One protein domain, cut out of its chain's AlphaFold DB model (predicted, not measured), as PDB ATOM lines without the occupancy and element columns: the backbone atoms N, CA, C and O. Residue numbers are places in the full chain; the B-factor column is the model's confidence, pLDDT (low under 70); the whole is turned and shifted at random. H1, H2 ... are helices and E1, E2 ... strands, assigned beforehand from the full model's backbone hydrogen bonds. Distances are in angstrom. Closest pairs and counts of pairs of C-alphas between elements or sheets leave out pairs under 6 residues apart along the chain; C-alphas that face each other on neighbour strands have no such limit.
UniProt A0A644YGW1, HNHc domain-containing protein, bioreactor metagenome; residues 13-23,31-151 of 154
ATOM      1  N   CYS A  13     -45.452 -40.103  21.301       84.94
ATOM      2  CA  CYS A  13     -46.366 -39.804  20.189       84.94
ATOM      3  C   CYS A  13     -47.366 -40.947  19.936       84.94
ATOM      4  O   CYS A  13     -48.552 -40.703  19.725       84.94
ATOM      5  N   GLU A  14     -46.899 -42.193  20.003       87.50
ATOM      6  CA  GLU A  14     -47.751 -43.370  19.820       87.50
ATOM      7  C   GLU A  14     -48.695 -43.571  21.009       87.50
ATOM      8  O   GLU A  14     -49.879 -43.845  20.821       87.50
ATOM      9  N   ALA A  15     -48.196 -43.368  22.231       87.06
ATOM     10  CA  ALA A  15     -49.013 -43.408  23.438       87.06
ATOM     11  C   ALA A  15     -50.131 -42.355  23.386       87.06
ATOM     12  O   ALA A  15     -51.285 -42.676  23.658       87.06
ATOM     13  N   THR A  16     -49.822 -41.129  22.952       88.31
ATOM     14  CA  THR A  16     -50.805 -40.051  22.775       88.31
ATOM     15  C   THR A  16     -51.879 -40.414  21.756       88.31
ATOM     16  O   THR A  16     -53.054 -40.161  22.003       88.31
ATOM     17  N   LYS A  17     -51.509 -41.039  20.631       89.44
ATOM     18  CA  LYS A  17     -52.479 -41.490  19.620       89.44
ATOM     19  C   LYS A  17     -53.388 -42.605  20.135       89.44
ATOM     20  O   LYS A  17     -54.565 -42.617  19.798       89.44
ATOM     21  N   ARG A  18     -52.849 -43.542  20.925       90.75
ATOM     22  CA  ARG A  18     -53.603 -44.705  21.425       90.75
ATOM     23  C   ARG A  18     -54.495 -44.397  22.616       90.75
ATOM     24  O   ARG A  18     -55.604 -44.910  22.682       90.75
ATOM     25  N   TYR A  19     -53.991 -43.616  23.565       90.50
ATOM     26  CA  TYR A  19     -54.634 -43.426  24.866       90.50
ATOM     27  C   TYR A  19     -55.164 -42.004  25.074       90.50
ATOM     28  O   TYR A  19     -55.842 -41.751  26.065       90.50
ATOM     29  N   GLY A  20     -54.893 -41.081  24.149       89.31
ATOM     30  CA  GLY A  20     -55.252 -39.671  24.274       89.31
ATOM     31  C   GLY A  20     -54.213 -38.875  25.064       89.31
ATOM     32  O   GLY A  20     -53.577 -39.383  25.989       89.31
ATOM     33  N   ALA A  21     -54.029 -37.603  24.697       86.19
ATOM     34  CA  ALA A  21     -53.011 -36.732  25.290       86.19
ATOM     35  C   ALA A  21     -53.211 -36.529  26.799       86.19
ATOM     36  O   ALA A  21     -52.229 -36.480  27.541       86.19
ATOM     37  N   GLU A  22     -54.466 -36.469  27.248       86.31
ATOM     38  CA  GLU A  22     -54.855 -36.305  28.653       86.31
ATOM     39  C   GLU A  22     -54.424 -37.474  29.550       86.31
ATOM     40  O   GLU A  22     -54.086 -37.266  30.709       86.31
ATOM     41  N   ASN A  23     -54.352 -38.692  29.001       86.06
ATOM     42  CA  ASN A  23     -54.024 -39.899  29.763       86.06
ATOM     43  C   ASN A  23     -52.525 -40.221  29.771       86.06
ATOM     44  O   ASN A  23     -52.082 -41.112  30.495       86.06
ATOM     45  N   TYR A  31     -41.472 -28.946  43.563       90.50
ATOM     46  CA  TYR A  31     -40.983 -29.231  44.917       90.50
ATOM     47  C   TYR A  31     -40.667 -27.967  45.718       90.50
ATOM     48  O   TYR A  31     -40.129 -28.044  46.819       90.50
ATOM     49  N   VAL A  32     -40.979 -26.801  45.157       91.81
ATOM     50  CA  VAL A  32     -40.832 -25.505  45.815       91.81
ATOM     51  C   VAL A  32     -42.193 -24.816  45.894       91.81
ATOM     52  O   VAL A  32     -43.042 -25.057  45.030       91.81
ATOM     53  N   PRO A  33     -42.421 -23.951  46.898       90.88
ATOM     54  CA  PRO A  33     -43.633 -23.146  46.970       90.88
ATOM     55  C   PRO A  33     -43.809 -22.248  45.740       90.88
ATOM     56  O   PRO A  33     -42.840 -21.835  45.097       90.88
ATOM     57  N   VAL A  34     -45.061 -21.896  45.442       88.88
ATOM     58  CA  VAL A  34     -45.386 -20.961  44.358       88.88
ATOM     59  C   VAL A  34     -44.692 -19.619  44.610       88.88
ATOM     60  O   VAL A  34     -44.770 -19.069  45.704       88.88
ATOM     61  N   GLY A  35     -44.018 -19.091  43.586       89.25
ATOM     62  CA  GLY A  35     -43.248 -17.845  43.687       89.25
ATOM     63  C   GLY A  35     -41.800 -18.029  44.150       89.25
ATOM     64  O   GLY A  35     -41.054 -17.051  44.185       89.25
ATOM     65  N   CYS A  36     -41.371 -19.258  44.448       93.25
ATOM     66  CA  CYS A  36     -39.971 -19.588  44.700       93.25
ATOM     67  C   CYS A  36     -39.273 -20.131  43.444       93.25
ATOM     68  O   CYS A  36     -39.880 -20.721  42.555       93.25
ATOM     69  N   CYS A  37     -37.957 -19.941  43.384       94.12
ATOM     70  CA  CYS A  37     -37.095 -20.458  42.334       94.12
ATOM     71  C   CYS A  37     -36.986 -21.985  42.422       94.12
ATOM     72  O   CYS A  37     -36.543 -22.513  43.438       94.12
ATOM     73  N   GLU A  38     -37.274 -22.692  41.332       91.75
ATOM     74  CA  GLU A  38     -37.229 -24.162  41.283       91.75
ATOM     75  C   GLU A  38     -35.813 -24.755  41.362       91.75
ATOM     76  O   GLU A  38     -35.656 -25.964  41.496       91.75
ATOM     77  N   TRP A  39     -34.775 -23.919  41.275       93.00
ATOM     78  CA  TRP A  39     -33.390 -24.340  41.482       93.00
ATOM     79  C   TRP A  39     -32.908 -24.067  42.907       93.00
ATOM     80  O   TRP A  39     -32.452 -24.976  43.584       93.00
ATOM     81  N   CYS A  40     -32.975 -22.821  43.379       93.56
ATOM     82  CA  CYS A  40     -32.378 -22.446  44.667       93.56
ATOM     83  C   CYS A  40     -33.385 -22.232  45.803       93.56
ATOM     84  O   CYS A  40     -32.975 -21.870  46.900       93.56
ATOM     85  N   GLY A  41     -34.688 -22.369  45.554       92.31
ATOM     86  CA  GLY A  41     -35.739 -22.212  46.565       92.31
ATOM     87  C   GLY A  41     -35.991 -20.773  47.034       92.31
ATOM     88  O   GLY A  41     -36.938 -20.537  47.778       92.31
ATOM     89  N   ARG A  42     -35.188 -19.795  46.594       93.25
ATOM     90  CA  ARG A  42     -35.351 -18.376  46.955       93.25
ATOM     91  C   ARG A  42     -36.586 -17.758  46.306       93.25
ATOM     92  O   ARG A  42     -36.926 -18.111  45.179       93.25
ATOM     93  N   LEU A  43     -37.202 -16.797  46.990       93.44
ATOM     94  CA  LEU A  43     -38.319 -16.019  46.455       93.44
ATOM     95  C   LEU A  43     -37.913 -15.281  45.176       93.44
ATOM     96  O   LEU A  43     -36.806 -14.754  45.057       93.44
ATOM     97  N   ILE A  44     -38.819 -15.263  44.205       92.62
ATOM     98  CA  ILE A  44     -38.627 -14.557  42.946       92.62
ATOM     99  C   ILE A  44     -39.131 -13.125  43.120       92.62
ATOM    100  O   ILE A  44     -40.330 -12.868  43.117       92.62
ATOM    101  N   GLU A  45     -38.202 -12.181  43.240       89.00
ATOM    102  CA  GLU A  45     -38.529 -10.754  43.393       89.00
ATOM    103  C   GLU A  45     -39.000 -10.118  42.075       89.00
ATOM    104  O   GLU A  45     -39.790  -9.179  42.054       89.00
ATOM    105  N   ASN A  46     -38.532 -10.644  40.941       86.19
ATOM    106  CA  ASN A  46     -38.880 -10.125  39.625       86.19
ATOM    107  C   ASN A  46     -40.180 -10.749  39.106       86.19
ATOM    108  O   ASN A  46     -40.173 -11.886  38.635       86.19
ATOM    109  N   SER A  47     -41.262  -9.971  39.069       82.75
ATOM    110  CA  SER A  47     -42.590 -10.434  38.636       82.75
ATOM    111  C   SER A  47     -42.658 -10.948  37.188       82.75
ATOM    112  O   SER A  47     -43.613 -11.635  36.829       82.75
ATOM    113  N   ARG A  48     -41.671 -10.642  36.328       87.12
ATOM    114  CA  ARG A  48     -41.598 -11.198  34.961       87.12
ATOM    115  C   ARG A  48     -41.145 -12.657  34.951       87.12
ATOM    116  O   ARG A  48     -41.418 -13.373  33.989       87.12
ATOM    117  N   ARG A  49     -40.432 -13.099  35.987       85.44
ATOM    118  CA  ARG A  49     -39.947 -14.474  36.116       85.44
ATOM    119  C   ARG A  49     -40.932 -15.274  36.963       85.44
ATOM    120  O   ARG A  49     -41.376 -14.816  38.004       85.44
ATOM    121  N   LYS A  50     -41.281 -16.475  36.500       84.50
ATOM    122  CA  LYS A  50     -42.293 -17.325  37.156       84.50
ATOM    123  C   LYS A  50     -41.720 -18.578  37.819       84.50
ATOM    124  O   LYS A  50     -42.343 -19.109  38.725       84.50
ATOM    125  N   GLN A  51     -40.560 -19.047  37.355       87.12
ATOM    126  CA  GLN A  51     -39.984 -20.340  37.756       87.12
ATOM    127  C   GLN A  51     -38.564 -20.233  38.321       87.12
ATOM    128  O   GLN A  51     -38.182 -21.004  39.192       87.12
ATOM    129  N   PHE A  52     -37.765 -19.274  37.848       92.94
ATOM    130  CA  PHE A  52     -36.361 -19.145  38.241       92.94
ATOM    131  C   PHE A  52     -36.024 -17.702  38.589       92.94
ATOM    132  O   PHE A  52     -36.444 -16.789  37.885       92.94
ATOM    133  N   CYS A  53     -35.213 -17.485  39.625       93.19
ATOM    134  CA  CYS A  53     -34.767 -16.143  40.011       93.19
ATOM    135  C   CYS A  53     -33.730 -15.552  39.032       93.19
ATOM    136  O   CYS A  53     -33.694 -14.341  38.840       93.19
ATOM    137  N   SER A  54     -32.918 -16.388  38.376       93.56
ATOM    138  CA  SER A  54     -31.858 -15.976  37.441       93.56
ATOM    139  C   SER A  54     -31.758 -16.918  36.234       93.56
ATOM    140  O   SER A  54     -32.294 -18.027  36.257       93.56
ATOM    141  N   GLU A  55     -31.121 -16.465  35.145       92.50
ATOM    142  CA  GLU A  55     -30.865 -17.328  33.976       92.50
ATOM    143  C   GLU A  55     -29.920 -18.471  34.338       92.50
ATOM    144  O   GLU A  55     -30.139 -19.597  33.915       92.50
ATOM    145  N   GLU A  56     -28.951 -18.214  35.218       93.44
ATOM    146  CA  GLU A  56     -28.076 -19.250  35.761       93.44
ATOM    147  C   GLU A  56     -28.873 -20.375  36.439       93.44
ATOM    148  O   GLU A  56     -28.639 -21.547  36.160       93.44
ATOM    149  N   CYS A  57     -29.858 -20.037  37.281       93.12
ATOM    150  CA  CYS A  57     -30.723 -21.035  37.915       93.12
ATOM    151  C   CYS A  57     -31.519 -21.839  36.880       93.12
ATOM    152  O   CYS A  57     -31.645 -23.053  37.015       93.12
ATOM    153  N   SER A  58     -32.022 -21.177  35.834       91.25
ATOM    154  CA  SER A  58     -32.728 -21.846  34.739       91.25
ATOM    155  C   SER A  58     -31.817 -22.814  33.979       91.25
ATOM    156  O   SER A  58     -32.232 -23.928  33.665       91.25
ATOM    157  N   LEU A  59     -30.576 -22.408  33.698       90.38
ATOM    158  CA  LEU A  59     -29.587 -23.231  33.000       90.38
ATOM    159  C   LEU A  59     -29.164 -24.427  33.851       90.38
ATOM    160  O   LEU A  59     -29.234 -25.558  33.377       90.38
ATOM    161  N   LYS A  60     -28.805 -24.206  35.122       91.88
ATOM    162  CA  LYS A  60     -28.436 -25.280  36.057       91.88
ATOM    163  C   LYS A  60     -29.572 -26.287  36.236       91.88
ATOM    164  O   LYS A  60     -29.339 -27.492  36.149       91.88
ATOM    165  N   PHE A  61     -30.809 -25.809  36.384       90.12
ATOM    166  CA  PHE A  61     -31.988 -26.672  36.446       90.12
ATOM    167  C   PHE A  61     -32.175 -27.484  35.161       90.12
ATOM    168  O   PHE A  61     -32.372 -28.699  35.223       90.12
ATOM    169  N   GLY A  62     -32.075 -26.838  33.997       87.25
ATOM    170  CA  GLY A  62     -32.167 -27.503  32.698       87.25
ATOM    171  C   GLY A  62     -31.078 -28.559  32.497       87.25
ATOM    172  O   GLY A  62     -31.372 -29.656  32.034       87.25
ATOM    173  N   MET A  63     -29.842 -28.279  32.913       86.25
ATOM    174  CA  MET A  63     -28.730 -29.233  32.858       86.25
ATOM    175  C   MET A  63     -28.943 -30.416  33.803       86.25
ATOM    176  O   MET A  63     -28.754 -31.563  33.403       86.25
ATOM    177  N   ALA A  64     -29.383 -30.172  35.037       86.69
ATOM    178  CA  ALA A  64     -29.603 -31.232  36.018       86.69
ATOM    179  C   ALA A  64     -30.804 -32.129  35.670       86.69
ATOM    180  O   ALA A  64     -30.790 -33.325  35.953       86.69
ATOM    181  N   THR A  65     -31.826 -31.563  35.023       83.06
ATOM    182  CA  THR A  65     -33.020 -32.284  34.549       83.06
ATOM    183  C   THR A  65     -32.921 -32.694  33.077       83.06
ATOM    184  O   THR A  65     -33.882 -33.217  32.516       83.06
ATOM    185  N   SER A  66     -31.762 -32.501  32.439       70.50
ATOM    186  CA  SER A  66     -31.535 -32.739  31.007       70.50
ATOM    187  C   SER A  66     -31.843 -34.179  30.581       70.50
ATOM    188  O   SER A  66     -32.434 -34.386  29.522       70.50
ATOM    189  N   SER A  67     -31.553 -35.169  31.430       63.94
ATOM    190  CA  SER A  67     -31.921 -36.578  31.219       63.94
ATOM    191  C   SER A  67     -33.434 -36.779  31.061       63.94
ATOM    192  O   SER A  67     -33.875 -37.638  30.301       63.94
ATOM    193  N   VAL A  68     -34.235 -35.950  31.731       59.56
ATOM    194  CA  VAL A  68     -35.698 -35.921  31.630       59.56
ATOM    195  C   VAL A  68     -36.164 -34.979  30.519       59.56
ATOM    196  O   VAL A  68     -37.197 -35.241  29.907       59.56
ATOM    197  N   TYR A  69     -35.435 -33.895  30.236       50.38
ATOM    198  CA  TYR A  69     -35.833 -32.852  29.283       50.38
ATOM    199  C   TYR A  69     -35.560 -33.243  27.819       50.38
ATOM    200  O   TYR A  69     -36.467 -33.156  26.989       50.38
ATOM    201  N   TYR A  70     -34.366 -33.760  27.500       47.09
ATOM    202  CA  TYR A  70     -33.986 -34.183  26.140       47.09
ATOM    203  C   TYR A  70     -34.549 -35.556  25.751       47.09
ATOM    204  O   TYR A  70     -34.739 -35.832  24.569       47.09
ATOM    205  N   ALA A  71     -34.926 -36.390  26.722       49.25
ATOM    206  CA  ALA A  71     -35.639 -37.639  26.453       49.25
ATOM    207  C   ALA A  71     -37.087 -37.425  25.956       49.25
ATOM    208  O   ALA A  71     -37.687 -38.365  25.438       49.25
ATOM    209  N   ASN A  72     -37.644 -36.206  26.058       47.28
ATOM    210  CA  ASN A  72     -38.975 -35.875  25.525       47.28
ATOM    211  C   ASN A  72     -38.979 -35.637  24.000       47.28
ATOM    212  O   ASN A  72     -40.049 -35.616  23.397       47.28
ATOM    213  N   GLN A  73     -37.814 -35.489  23.353       42.47
ATOM    214  CA  GLN A  73     -37.705 -35.266  21.904       42.47
ATOM    215  C   GLN A  73     -37.571 -36.601  21.153       42.47
ATOM    216  O   GLN A  73     -36.505 -36.978  20.679       42.47
ATOM    217  N   GLY A  74     -38.667 -37.364  21.091       42.09
ATOM    218  CA  GLY A  74     -38.817 -38.499  20.166       42.09
ATOM    219  C   GLY A  74     -38.101 -39.808  20.533       42.09
ATOM    220  O   GLY A  74     -38.291 -40.808  19.843       42.09
ATOM    221  N   SER A  75     -37.331 -39.857  21.622       46.78
ATOM    222  CA  SER A  75     -36.741 -41.109  22.110       46.78
ATOM    223  C   SER A  75     -37.759 -41.969  22.865       46.78
ATOM    224  O   SER A  75     -38.647 -41.459  23.548       46.78
ATOM    225  N   ARG A  76     -37.589 -43.300  22.807       49.38
ATOM    226  CA  ARG A  76     -38.388 -44.314  23.536       49.38
ATOM    227  C   ARG A  76     -38.514 -44.047  25.055       49.38
ATOM    228  O   ARG A  76     -39.391 -44.608  25.697       49.38
ATOM    229  N   GLY A  77     -37.677 -43.169  25.620       58.84
ATOM    230  CA  GLY A  77     -37.721 -42.728  27.021       58.84
ATOM    231  C   GLY A  77     -38.734 -41.621  27.350       58.84
ATOM    232  O   GLY A  77     -39.000 -41.392  28.528       58.84
ATOM    233  N   GLY A  78     -39.333 -40.949  26.359       73.94
ATOM    234  CA  GLY A  78     -40.267 -39.842  26.604       73.94
ATOM    235  C   GLY A  78     -41.540 -40.283  27.330       73.94
ATOM    236  O   GLY A  78     -41.948 -39.652  28.301       73.94
ATOM    237  N   TYR A  79     -42.132 -41.411  26.921       83.94
ATOM    238  CA  TYR A  79     -43.341 -41.915  27.577       83.94
ATOM    239  C   TYR A  79     -43.056 -42.425  28.996       83.94
ATOM    240  O   TYR A  79     -43.790 -42.102  29.925       83.94
ATOM    241  N   GLY A  80     -41.933 -43.121  29.198       85.06
ATOM    242  CA  GLY A  80     -41.517 -43.572  30.528       85.06
ATOM    243  C   GLY A  80     -41.353 -42.415  31.516       85.06
ATOM    244  O   GLY A  80     -41.861 -42.486  32.629       85.06
ATOM    245  N   ASN A  81     -40.751 -41.300  31.090       83.50
ATOM    246  CA  ASN A  81     -40.624 -40.105  31.930       83.50
ATOM    247  C   ASN A  81     -41.972 -39.514  32.351       83.50
ATOM    248  O   ASN A  81     -42.092 -38.984  33.453       83.50
ATOM    249  N   HIS A  82     -42.985 -39.593  31.494       86.81
ATOM    250  CA  HIS A  82     -44.329 -39.145  31.837       86.81
ATOM    251  C   HIS A  82     -44.950 -40.029  32.927       86.81
ATOM    252  O   HIS A  82     -45.528 -39.496  33.874       86.81
ATOM    253  N   ILE A  83     -44.751 -41.348  32.862       89.50
ATOM    254  CA  ILE A  83     -45.169 -42.270  33.930       89.50
ATOM    255  C   ILE A  83     -44.403 -41.995  35.236       89.50
ATOM    256  O   ILE A  83     -45.017 -41.917  36.295       89.50
ATOM    257  N   LEU A  84     -43.093 -41.729  35.176       89.38
ATOM    258  CA  LEU A  84     -42.321 -41.344  36.368       89.38
ATOM    259  C   LEU A  84     -42.842 -40.047  37.012       89.38
ATOM    260  O   LEU A  84     -42.868 -39.937  38.236       89.38
ATOM    261  N   ARG A  85     -43.270 -39.063  36.204       89.44
ATOM    262  CA  ARG A  85     -43.879 -37.817  36.704       89.44
ATOM    263  C   ARG A  85     -45.219 -38.068  37.383       89.44
ATOM    264  O   ARG A  85     -45.455 -37.479  38.432       89.44
ATOM    265  N   ARG A  86     -46.060 -38.939  36.810       91.12
ATOM    266  CA  ARG A  86     -47.329 -39.367  37.423       91.12
ATOM    267  C   ARG A  86     -47.097 -39.901  38.834       91.12
ATOM    268  O   ARG A  86     -47.799 -39.514  39.757       91.12
ATOM    269  N   ASP A  87     -46.078 -40.742  38.980       91.25
ATOM    270  CA  ASP A  87     -45.744 -41.417  40.235       91.25
ATOM    271  C   ASP A  87     -44.838 -40.570  41.147       91.25
ATOM    272  O   ASP A  87     -44.305 -41.077  42.132       91.25
ATOM    273  N   ASN A  88     -44.625 -39.290  40.812       91.12
ATOM    274  CA  ASN A  88     -43.756 -38.363  41.536       91.12
ATOM    275  C   ASN A  88     -42.381 -38.973  41.876       91.12
ATOM    276  O   ASN A  88     -41.907 -38.856  43.002       91.12
ATOM    277  N   TYR A  89     -41.769 -39.695  40.929       91.25
ATOM    278  CA  TYR A  89     -40.481 -40.382  41.114       91.25
ATOM    279  C   TYR A  89     -40.428 -41.262  42.380       91.25
ATOM    280  O   TYR A  89     -39.386 -41.399  43.019       91.25
ATOM    281  N   THR A  90     -41.562 -41.857  42.751       92.44
ATOM    282  CA  THR A  90     -41.704 -42.702  43.937       92.44
ATOM    283  C   THR A  90     -42.004 -44.132  43.514       92.44
ATOM    284  O   THR A  90     -42.860 -44.382  42.659       92.44
ATOM    285  N   CYS A  91     -41.307 -45.095  44.117       93.62
ATOM    286  CA  CYS A  91     -41.572 -46.508  43.887       93.62
ATOM    287  C   CYS A  91     -42.977 -46.866  44.388       93.62
ATOM    288  O   CYS A  91     -43.260 -46.775  45.579       93.62
ATOM    289  N   GLN A  92     -43.839 -47.361  43.502       94.44
ATOM    290  CA  GLN A  92     -45.227 -47.705  43.831       94.44
ATOM    291  C   GLN A  92     -45.363 -48.993  44.663       94.44
ATOM    292  O   GLN A  92     -46.462 -49.348  45.076       94.44
ATOM    293  N   ARG A  93     -44.257 -49.710  44.918       92.25
ATOM    294  CA  ARG A  93     -44.241 -50.919  45.757       92.25
ATOM    295  C   ARG A  93     -43.743 -50.658  47.175       92.25
ATOM    296  O   ARG A  93     -44.372 -51.126  48.115       92.25
ATOM    297  N   CYS A  94     -42.609 -49.972  47.334       92.44
ATOM    298  CA  CYS A  94     -42.024 -49.699  48.654       92.44
ATOM    299  C   CYS A  94     -42.278 -48.276  49.168       92.44
ATOM    300  O   CYS A  94     -42.026 -48.019  50.340       92.44
ATOM    301  N   GLY A  95     -42.750 -47.356  48.322       92.50
ATOM    302  CA  GLY A  95     -42.975 -45.955  48.689       92.50
ATOM    303  C   GLY A  95     -41.707 -45.099  48.767       92.50
ATOM    304  O   GLY A  95     -41.793 -43.936  49.147       92.50
ATOM    305  N   GLU A  96     -40.536 -45.639  48.419       92.19
ATOM    306  CA  GLU A  96     -39.275 -44.890  48.455       92.19
ATOM    307  C   GLU A  96     -39.219 -43.843  47.333       92.19
ATOM    308  O   GLU A  96     -39.503 -44.141  46.166       92.19
ATOM    309  N   PHE A  97     -38.868 -42.608  47.698       90.88
ATOM    310  CA  PHE A  97     -38.689 -41.501  46.764       90.88
ATOM    311  C   PHE A  97     -37.272 -41.524  46.180       90.88
ATOM    312  O   PHE A  97     -36.287 -41.477  46.910       90.88
ATOM    313  N   HIS A  98     -37.184 -41.543  44.854       87.75
ATOM    314  CA  HIS A  98     -35.945 -41.680  44.083       87.75
ATOM    315  C   HIS A  98     -35.704 -40.450  43.191       87.75
ATOM    316  O   HIS A  98     -35.326 -40.549  42.017       87.75
ATOM    317  N   GLY A  99     -35.986 -39.265  43.733       86.00
ATOM    318  CA  GLY A  99     -35.660 -37.993  43.097       86.00
ATOM    319  C   GLY A  99     -34.260 -37.506  43.464       86.00
ATOM    320  O   GLY A  99     -33.739 -37.809  44.536       86.00
ATOM    321  N   LYS A 100     -33.646 -36.708  42.587       88.19
ATOM    322  CA  LYS A 100     -32.378 -36.035  42.910       88.19
ATOM    323  C   LYS A 100     -32.616 -34.765  43.714       88.19
ATOM    324  O   LYS A 100     -33.528 -34.005  43.411       88.19
ATOM    325  N   GLN A 101     -31.731 -34.493  44.663       91.00
ATOM    326  CA  GLN A 101     -31.637 -33.209  45.349       91.00
ATOM    327  C   GLN A 101     -30.399 -32.459  44.854       91.00
ATOM    328  O   GLN A 101     -29.361 -33.076  44.608       91.00
ATOM    329  N   ASN A 102     -30.500 -31.142  44.680       90.81
ATOM    330  CA  ASN A 102     -29.354 -30.316  44.300       90.81
ATOM    331  C   ASN A 102     -28.604 -29.738  45.516       90.81
ATOM    332  O   ASN A 102     -28.967 -29.969  46.670       90.81
ATOM    333  N   GLU A 103     -27.566 -28.943  45.238       91.50
ATOM    334  CA  GLU A 103     -26.720 -28.271  46.239       91.50
ATOM    335  C   GLU A 103     -27.482 -27.322  47.183       91.50
ATOM    336  O   GLU A 103     -26.998 -27.010  48.267       91.50
ATOM    337  N   HIS A 104     -28.679 -26.875  46.797       90.88
ATOM    338  CA  HIS A 104     -29.515 -25.975  47.591       90.88
ATOM    339  C   HIS A 104     -30.545 -26.712  48.453       90.88
ATOM    340  O   HIS A 104     -31.385 -26.070  49.080       90.88
ATOM    341  N   GLY A 105     -30.525 -28.047  48.467       91.19
ATOM    342  CA  GLY A 105     -31.532 -28.834  49.173       91.19
ATOM    343  C   GLY A 105     -32.876 -28.922  48.447       91.19
ATOM    344  O   GLY A 105     -33.849 -29.398  49.024       91.19
ATOM    345  N   VAL A 106     -32.952 -28.478  47.188       91.56
ATOM    346  CA  VAL A 106     -34.185 -28.509  46.396       91.56
ATOM    347  C   VAL A 106     -34.271 -29.824  45.630       91.56
ATOM    348  O   VAL A 106     -33.326 -30.223  44.942       91.56
ATOM    349  N   LEU A 107     -35.417 -30.497  45.742       91.62
ATOM    350  CA  LEU A 107     -35.713 -31.696  44.964       91.62
ATOM    351  C   LEU A 107     -35.946 -31.332  43.496       91.62
ATOM    352  O   LEU A 107     -36.606 -30.348  43.163       91.62
ATOM    353  N   LEU A 108     -35.412 -32.160  42.608       88.75
ATOM    354  CA  LEU A 108     -35.512 -32.006  41.170       88.75
ATOM    355  C   LEU A 108     -36.450 -33.069  40.590       88.75
ATOM    356  O   LEU A 108     -36.440 -34.220  41.030       88.75
ATOM    357  N   PRO A 109     -37.231 -32.728  39.552       86.88
ATOM    358  CA  PRO A 109     -38.116 -33.659  38.852       86.88
ATOM    359  C   PRO A 109     -37.303 -34.540  37.900       86.88
ATOM    360  O   PRO A 109     -37.452 -34.489  36.680       86.88
ATOM    361  N   THR A 110     -36.384 -35.309  38.469       85.81
ATOM    362  CA  THR A 110     -35.562 -36.289  37.775       85.81
ATOM    363  C   THR A 110     -35.258 -37.451  38.692       85.81
ATOM    364  O   THR A 110     -35.046 -37.271  39.889       85.81
ATOM    365  N   THR A 111     -35.184 -38.637  38.096       83.81
ATOM    366  CA  THR A 111     -34.750 -39.838  38.798       83.81
ATOM    367  C   THR A 111     -33.259 -39.768  39.127       83.81
ATOM    368  O   THR A 111     -32.466 -39.178  38.380       83.81
ATOM    369  N   ASP A 112     -32.876 -40.394  40.233       83.19
ATOM    370  CA  ASP A 112     -31.492 -40.712  40.574       83.19
ATOM    371  C   ASP A 112     -30.882 -41.814  39.683       83.19
ATOM    372  O   ASP A 112     -29.659 -41.909  39.588       83.19
ATOM    373  N   GLY A 113     -31.719 -42.553  38.946       83.19
ATOM    374  CA  GLY A 113     -31.335 -43.657  38.065       83.19
ATOM    375  C   GLY A 113     -31.786 -45.027  38.571       83.19
ATOM    376  O   GLY A 113     -31.517 -46.027  37.901       83.19
ATOM    377  N   GLU A 114     -32.474 -45.084  39.713       86.69
ATOM    378  CA  GLU A 114     -32.914 -46.331  40.343       86.69
ATOM    379  C   GLU A 114     -34.349 -46.733  39.996       86.69
ATOM    380  O   GLU A 114     -34.767 -47.835  40.346       86.69
ATOM    381  N   LEU A 115     -35.095 -45.892  39.276       88.56
ATOM    382  CA  LEU A 115     -36.465 -46.189  38.860       88.56
ATOM    383  C   LEU A 115     -36.535 -46.797  37.459       88.56
ATOM    384  O   LEU A 115     -35.923 -46.311  36.508       88.56
ATOM    385  N   GLU A 116     -37.371 -47.819  37.324       87.62
ATOM    386  CA  GLU A 116     -37.744 -48.453  36.066       87.62
ATOM    387  C   GLU A 116     -39.272 -48.525  35.946       87.62
ATOM    388  O   GLU A 116     -39.994 -48.631  36.940       87.62
ATOM    389  N   ILE A 117     -39.769 -48.503  34.709       88.56
ATOM    390  CA  ILE A 117     -41.184 -48.747  34.425       88.56
ATOM    391  C   ILE A 117     -41.407 -50.247  34.251       88.56
ATOM    392  O   ILE A 117     -40.690 -50.912  33.500       88.56
ATOM    393  N   HIS A 118     -42.423 -50.764  34.933       87.75
ATOM    394  CA  HIS A 118     -42.826 -52.159  34.899       87.75
ATOM    395  C   HIS A 118     -44.260 -52.300  34.392       87.75
ATOM    396  O   HIS A 118     -45.143 -51.544  34.797       87.75
ATOM    397  N   HIS A 119     -44.504 -53.292  33.536       89.00
ATOM    398  CA  HIS A 119     -45.854 -53.681  33.136       89.00
ATOM    399  C   HIS A 119     -46.481 -54.579  34.203       89.00
ATOM    400  O   HIS A 119     -45.935 -55.641  34.488       89.00
ATOM    401  N   ILE A 120     -47.629 -54.181  34.753       88.62
ATOM    402  CA  ILE A 120     -48.379 -54.953  35.760       88.62
ATOM    403  C   ILE A 120     -48.815 -56.297  35.160       88.62
ATOM    404  O   ILE A 120     -48.489 -57.361  35.683       88.62
ATOM    405  N   VAL A 121     -49.504 -56.248  34.019       86.44
ATOM    406  CA  VAL A 121     -49.740 -57.400  33.147       86.44
ATOM    407  C   VAL A 121     -48.635 -57.419  32.106       86.44
ATOM    408  O   VAL A 121     -48.468 -56.463  31.347       86.44
ATOM    409  N   ARG A 122     -47.870 -58.510  32.056       83.06
ATOM    410  CA  ARG A 122     -46.755 -58.662  31.114       83.06
ATOM    411  C   ARG A 122     -47.267 -58.641  29.675       83.06
ATOM    412  O   ARG A 122     -48.313 -59.207  29.371       83.06
ATOM    413  N   VAL A 123     -46.468 -58.091  28.765       82.38
ATOM    414  CA  VAL A 123     -46.803 -58.038  27.329       82.38
ATOM    415  C   VAL A 123     -47.031 -59.436  26.738       82.38
ATOM    416  O   VAL A 123     -47.918 -59.622  25.912       82.38
ATOM    417  N   CYS A 124     -46.295 -60.451  27.206       79.12
ATOM    418  CA  CYS A 124     -46.491 -61.836  26.765       79.12
ATOM    419  C   CYS A 124     -47.824 -62.457  27.202       79.12
ATOM    420  O   CYS A 124     -48.268 -63.408  26.571       79.12
ATOM    421  N   ASP A 125     -48.452 -61.931  28.253       83.19
ATOM    422  CA  ASP A 125     -49.771 -62.355  28.734       83.19
ATOM    423  C   ASP A 125     -50.891 -61.441  28.190       83.19
ATOM    424  O   ASP A 125     -52.006 -61.453  28.700       83.19
ATOM    425  N   GLY A 126     -50.603 -60.623  27.167       83.81
ATOM    426  CA  GLY A 126     -51.567 -59.694  26.565       83.81
ATOM    427  C   GLY A 126     -51.606 -58.303  27.208       83.81
ATOM    428  O   GLY A 126     -52.506 -57.517  26.917       83.81
ATOM    429  N   GLY A 127     -50.642 -57.974  28.070       84.38
ATOM    430  CA  GLY A 127     -50.518 -56.646  28.664       84.38
ATOM    431  C   GLY A 127     -50.239 -55.551  27.632       84.38
ATOM    432  O   GLY A 127     -49.433 -55.729  26.720       84.38
ATOM    433  N   SER A 128     -50.884 -54.397  27.802       88.81
ATOM    434  CA  SER A 128     -50.708 -53.226  26.934       88.81
ATOM    435  C   SER A 128     -49.751 -52.198  27.544       88.81
ATOM    436  O   SER A 128     -49.468 -52.227  28.739       88.81
ATOM    437  N   ASP A 129     -49.301 -51.230  26.747       88.25
ATOM    438  CA  ASP A 129     -48.575 -50.052  27.239       88.25
ATOM    439  C   ASP A 129     -49.520 -48.952  27.748       88.25
ATOM    440  O   ASP A 129     -49.164 -47.777  27.747       88.25
ATOM    441  N   ALA A 130     -50.747 -49.304  28.143       90.12
ATOM    442  CA  ALA A 130     -51.675 -48.340  28.711       90.12
ATOM    443  C   ALA A 130     -51.099 -47.790  30.022       90.12
ATOM    444  O   ALA A 130     -50.544 -48.563  30.804       90.12
ATOM    445  N   PRO A 131     -51.292 -46.498  30.337       89.00
ATOM    446  CA  PRO A 131     -50.752 -45.902  31.557       89.00
ATOM    447  C   PRO A 131     -51.199 -46.662  32.814       89.00
ATOM    448  O   PRO A 131     -50.406 -46.839  33.732       89.00
ATOM    449  N   GLY A 132     -52.429 -47.186  32.838       90.25
ATOM    450  CA  GLY A 132     -52.940 -48.004  33.944       90.25
ATOM    451  C   GLY A 132     -52.287 -49.385  34.089       90.25
ATOM    452  O   GLY A 132     -52.367 -49.972  35.159       90.25
ATOM    453  N   ASN A 133     -51.622 -49.897  33.049       90.75
ATOM    454  CA  ASN A 133     -50.856 -51.145  33.102       90.75
ATOM    455  C   ASN A 133     -49.362 -50.907  33.394       90.75
ATOM    456  O   ASN A 133     -48.588 -51.860  33.447       90.75
ATOM    457  N   LEU A 134     -48.938 -49.653  33.565       91.25
ATOM    458  CA  LEU A 134     -47.553 -49.276  33.833       91.25
ATOM    459  C   LEU A 134     -47.410 -48.780  35.271       91.25
ATOM    460  O   LEU A 134     -48.184 -47.940  35.734       91.25
ATOM    461  N   THR A 135     -46.376 -49.251  35.960       92.06
ATOM    462  CA  THR A 135     -46.052 -48.846  37.330       92.06
ATOM    463  C   THR A 135     -44.572 -48.513  37.475       92.06
ATOM    464  O   THR A 135     -43.717 -49.183  36.894       92.06
ATOM    465  N   THR A 136     -44.258 -47.490  38.265       92.75
ATOM    466  CA  THR A 136     -42.879 -47.115  38.598       92.75
ATOM    467  C   THR A 136     -42.363 -47.958  39.760       92.75
ATOM    468  O   THR A 136     -42.977 -47.990  40.826       92.75
ATOM    469  N   LEU A 137     -41.227 -48.632  39.579       91.56
ATOM    470  CA  LEU A 137     -40.590 -49.459  40.606       91.56
ATOM    471  C   LEU A 137     -39.102 -49.146  40.709       91.56
ATOM    472  O   LEU A 137     -38.447 -48.917  39.695       91.56
ATOM    473  N   CYS A 138     -38.543 -49.210  41.917       92.31
ATOM    474  CA  CYS A 138     -37.094 -49.199  42.070       92.31
ATOM    475  C   CYS A 138     -36.483 -50.526  41.590       92.31
ATOM    476  O   CYS A 138     -37.135 -51.576  41.655       92.31
ATOM    477  N   LYS A 139     -35.219 -50.513  41.154       88.50
ATOM    478  CA  LYS A 139     -34.494 -51.704  40.665       88.50
ATOM    479  C   LYS A 139     -34.576 -52.890  41.625       88.50
ATOM    480  O   LYS A 139     -34.729 -54.030  41.185       88.50
ATOM    481  N   LYS A 140     -34.517 -52.633  42.937       90.00
ATOM    482  CA  LYS A 140     -34.658 -53.660  43.979       90.00
ATOM    483  C   LYS A 140     -36.030 -54.329  43.911       90.00
ATOM    484  O   LYS A 140     -36.112 -55.529  43.656       90.00
ATOM    485  N   CYS A 141     -37.098 -53.542  44.048       90.56
ATOM    486  CA  CYS A 141     -38.469 -54.038  43.979       90.56
ATOM    487  C   CYS A 141     -38.770 -54.712  42.640       90.56
ATOM    488  O   CYS A 141     -39.487 -55.710  42.604       90.56
ATOM    489  N   HIS A 142     -38.216 -54.188  41.552       86.44
ATOM    490  CA  HIS A 142     -38.380 -54.753  40.227       86.44
ATOM    491  C   HIS A 142     -37.716 -56.129  40.104       86.44
ATOM    492  O   HIS A 142     -38.346 -57.079  39.637       86.44
ATOM    493  N   LYS A 143     -36.473 -56.271  40.580       85.19
ATOM    494  CA  LYS A 143     -35.757 -57.553  40.616       85.19
ATOM    495  C   LYS A 143     -36.487 -58.584  41.473       85.19
ATOM    496  O   LYS A 143     -36.595 -59.736  41.071       85.19
ATOM    497  N   GLU A 144     -37.028 -58.172  42.615       85.69
ATOM    498  CA  GLU A 144     -37.814 -59.048  43.486       85.69
ATOM    499  C   GLU A 144     -39.077 -59.585  42.805       85.69
ATOM    500  O   GLU A 144     -39.401 -60.749  43.001       85.69
ATOM    501  N   ILE A 145     -39.771 -58.787  41.984       81.06
ATOM    502  CA  ILE A 145     -40.938 -59.270  41.220       81.06
ATOM    503  C   ILE A 145     -40.516 -60.339  40.211       81.06
ATOM    504  O   ILE A 145     -41.146 -61.390  40.134       81.06
ATOM    505  N   HIS A 146     -39.435 -60.099  39.461       74.88
ATOM    506  CA  HIS A 146     -38.940 -61.078  38.487       74.88
ATOM    507  C   HIS A 146     -38.433 -62.356  39.161       74.88
ATOM    508  O   HIS A 146     -38.701 -63.448  38.669       74.88
ATOM    509  N   ASN A 147     -37.766 -62.239  40.311       72.75
ATOM    510  CA  ASN A 147     -37.299 -63.390  41.084       72.75
ATOM    511  C   ASN A 147     -38.460 -64.176  41.713       72.75
ATOM    512  O   ASN A 147     -38.466 -65.401  41.640       72.75
ATOM    513  N   ALA A 148     -39.466 -63.499  42.274       61.31
ATOM    514  CA  ALA A 148     -40.651 -64.152  42.833       61.31
ATOM    515  C   ALA A 148     -41.497 -64.838  41.748       61.31
ATOM    516  O   ALA A 148     -42.033 -65.919  41.968       61.31
ATOM    517  N   ALA A 149     -41.577 -64.251  40.549       57.31
ATOM    518  CA  ALA A 149     -42.246 -64.865  39.403       57.31
ATOM    519  C   ALA A 149     -41.474 -66.063  38.814       57.31
ATOM    520  O   ALA A 149     -42.074 -66.889  38.128       57.31
ATOM    521  N   ALA A 150     -40.165 -66.164  39.067       52.50
ATOM    522  CA  ALA A 150     -39.320 -67.285  38.649       52.50
ATOM    523  C   ALA A 150     -39.267 -68.433  39.677       52.50
ATOM    524  O   ALA A 150     -38.753 -69.501  39.356       52.50
ATOM    525  N   GLY A 151     -39.799 -68.228  40.887       44.84
ATOM    526  CA  GLY A 151     -39.719 -69.174  41.997       44.84
ATOM    527  C   GLY A 151     -41.071 -69.435  42.654       44.84
ATOM    528  O   GLY A 151     -41.357 -68.901  43.721       44.84
TER     529      GLY A 151
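This is residues 13 to 23 and 31 to 151 of the 154 residues of the protein "HNHc domain-containing protein" of bioreactor metagenome (UniProt A0A644YGW1). Two small strand hairpins, E3 with E4 and E1 with E2, follow one another along an elongated body, with H4 near the middle packing on E3 and E4, and H3 packing on E2. H2 and the loops of residues 31 to 54 lie toward one end; H5 makes the other, its residues 146 to 150 sticking out, and H1 is off to one side near H4. The 132 printed residues have five named helices and four strands, in the order H1 H2 H3 H4 E1 E2 E3 E4 H5; the class is mixed, with under half of the residues in named elements. It is only just loose, close to compact, with a radius of gyration of the C-alphas of 17.3 A and spans of 56 by 32 by 22 A.

E3, residues 115 to 119, and E4, residues 134 to 138, are an antiparallel hairpin at 144 degrees, with N 116 and O 137 within hydrogen-bond range at 2.8 A. The closest C-alphas of H4, residues 77 to 86, and E4 are Leu 84 and Thr 136, 6.2 A. H3, residues 66 to 72, touches H4, closest C-alphas Asn 72 and Gly 78, 4.3 A, only just about perpendicular at 72 degrees. E2, residues 107 to 111, and E1, residues 99 to 101, are an antiparallel hairpin at 137 degrees, with N 108 and O 100 within range at 2.8 A; the closest C-alphas of H3 and E2 are Val 68 and Thr 110, 6.2 A. H2, residues 55 to 64, is close to H3 but not clearly touching, closest C-alphas Gly 62 and Tyr 69, 7.3 A. H1, residues 13 to 19, is likewise close to H4 but not clearly touching, closest C-alphas Ala 15 and Tyr 79, 7.2 A. H5, residues 139 to 150, is apart from H4. Every O i to N i+4 pair is within range in H1, H2, H4 and H5; H3 has 1 of 3, beside 2 of 4 O i to N i+3 pairs.

From first to last C-alpha H5 measures 16.4 A, H4 14.6 A, H2 14.1 A, and E3 and E4 13.3 A each. H1 begins at C-alpha 13 (-46.366, -39.804, 20.189) and H5 ends at C-alpha 150 (-39.320, -67.285, 38.649).

The two C-alphas farthest apart, Asn 46 and Gly 151, are 59.1 A apart. Residues 24 to 30 are not printed, and C-alphas 23 and 31 are 22.7 A apart across the cut. The links H4 to E1 and E3 to E4 are long. The pLDDT is under 70 at residues 67 to 77 and 148 to 151.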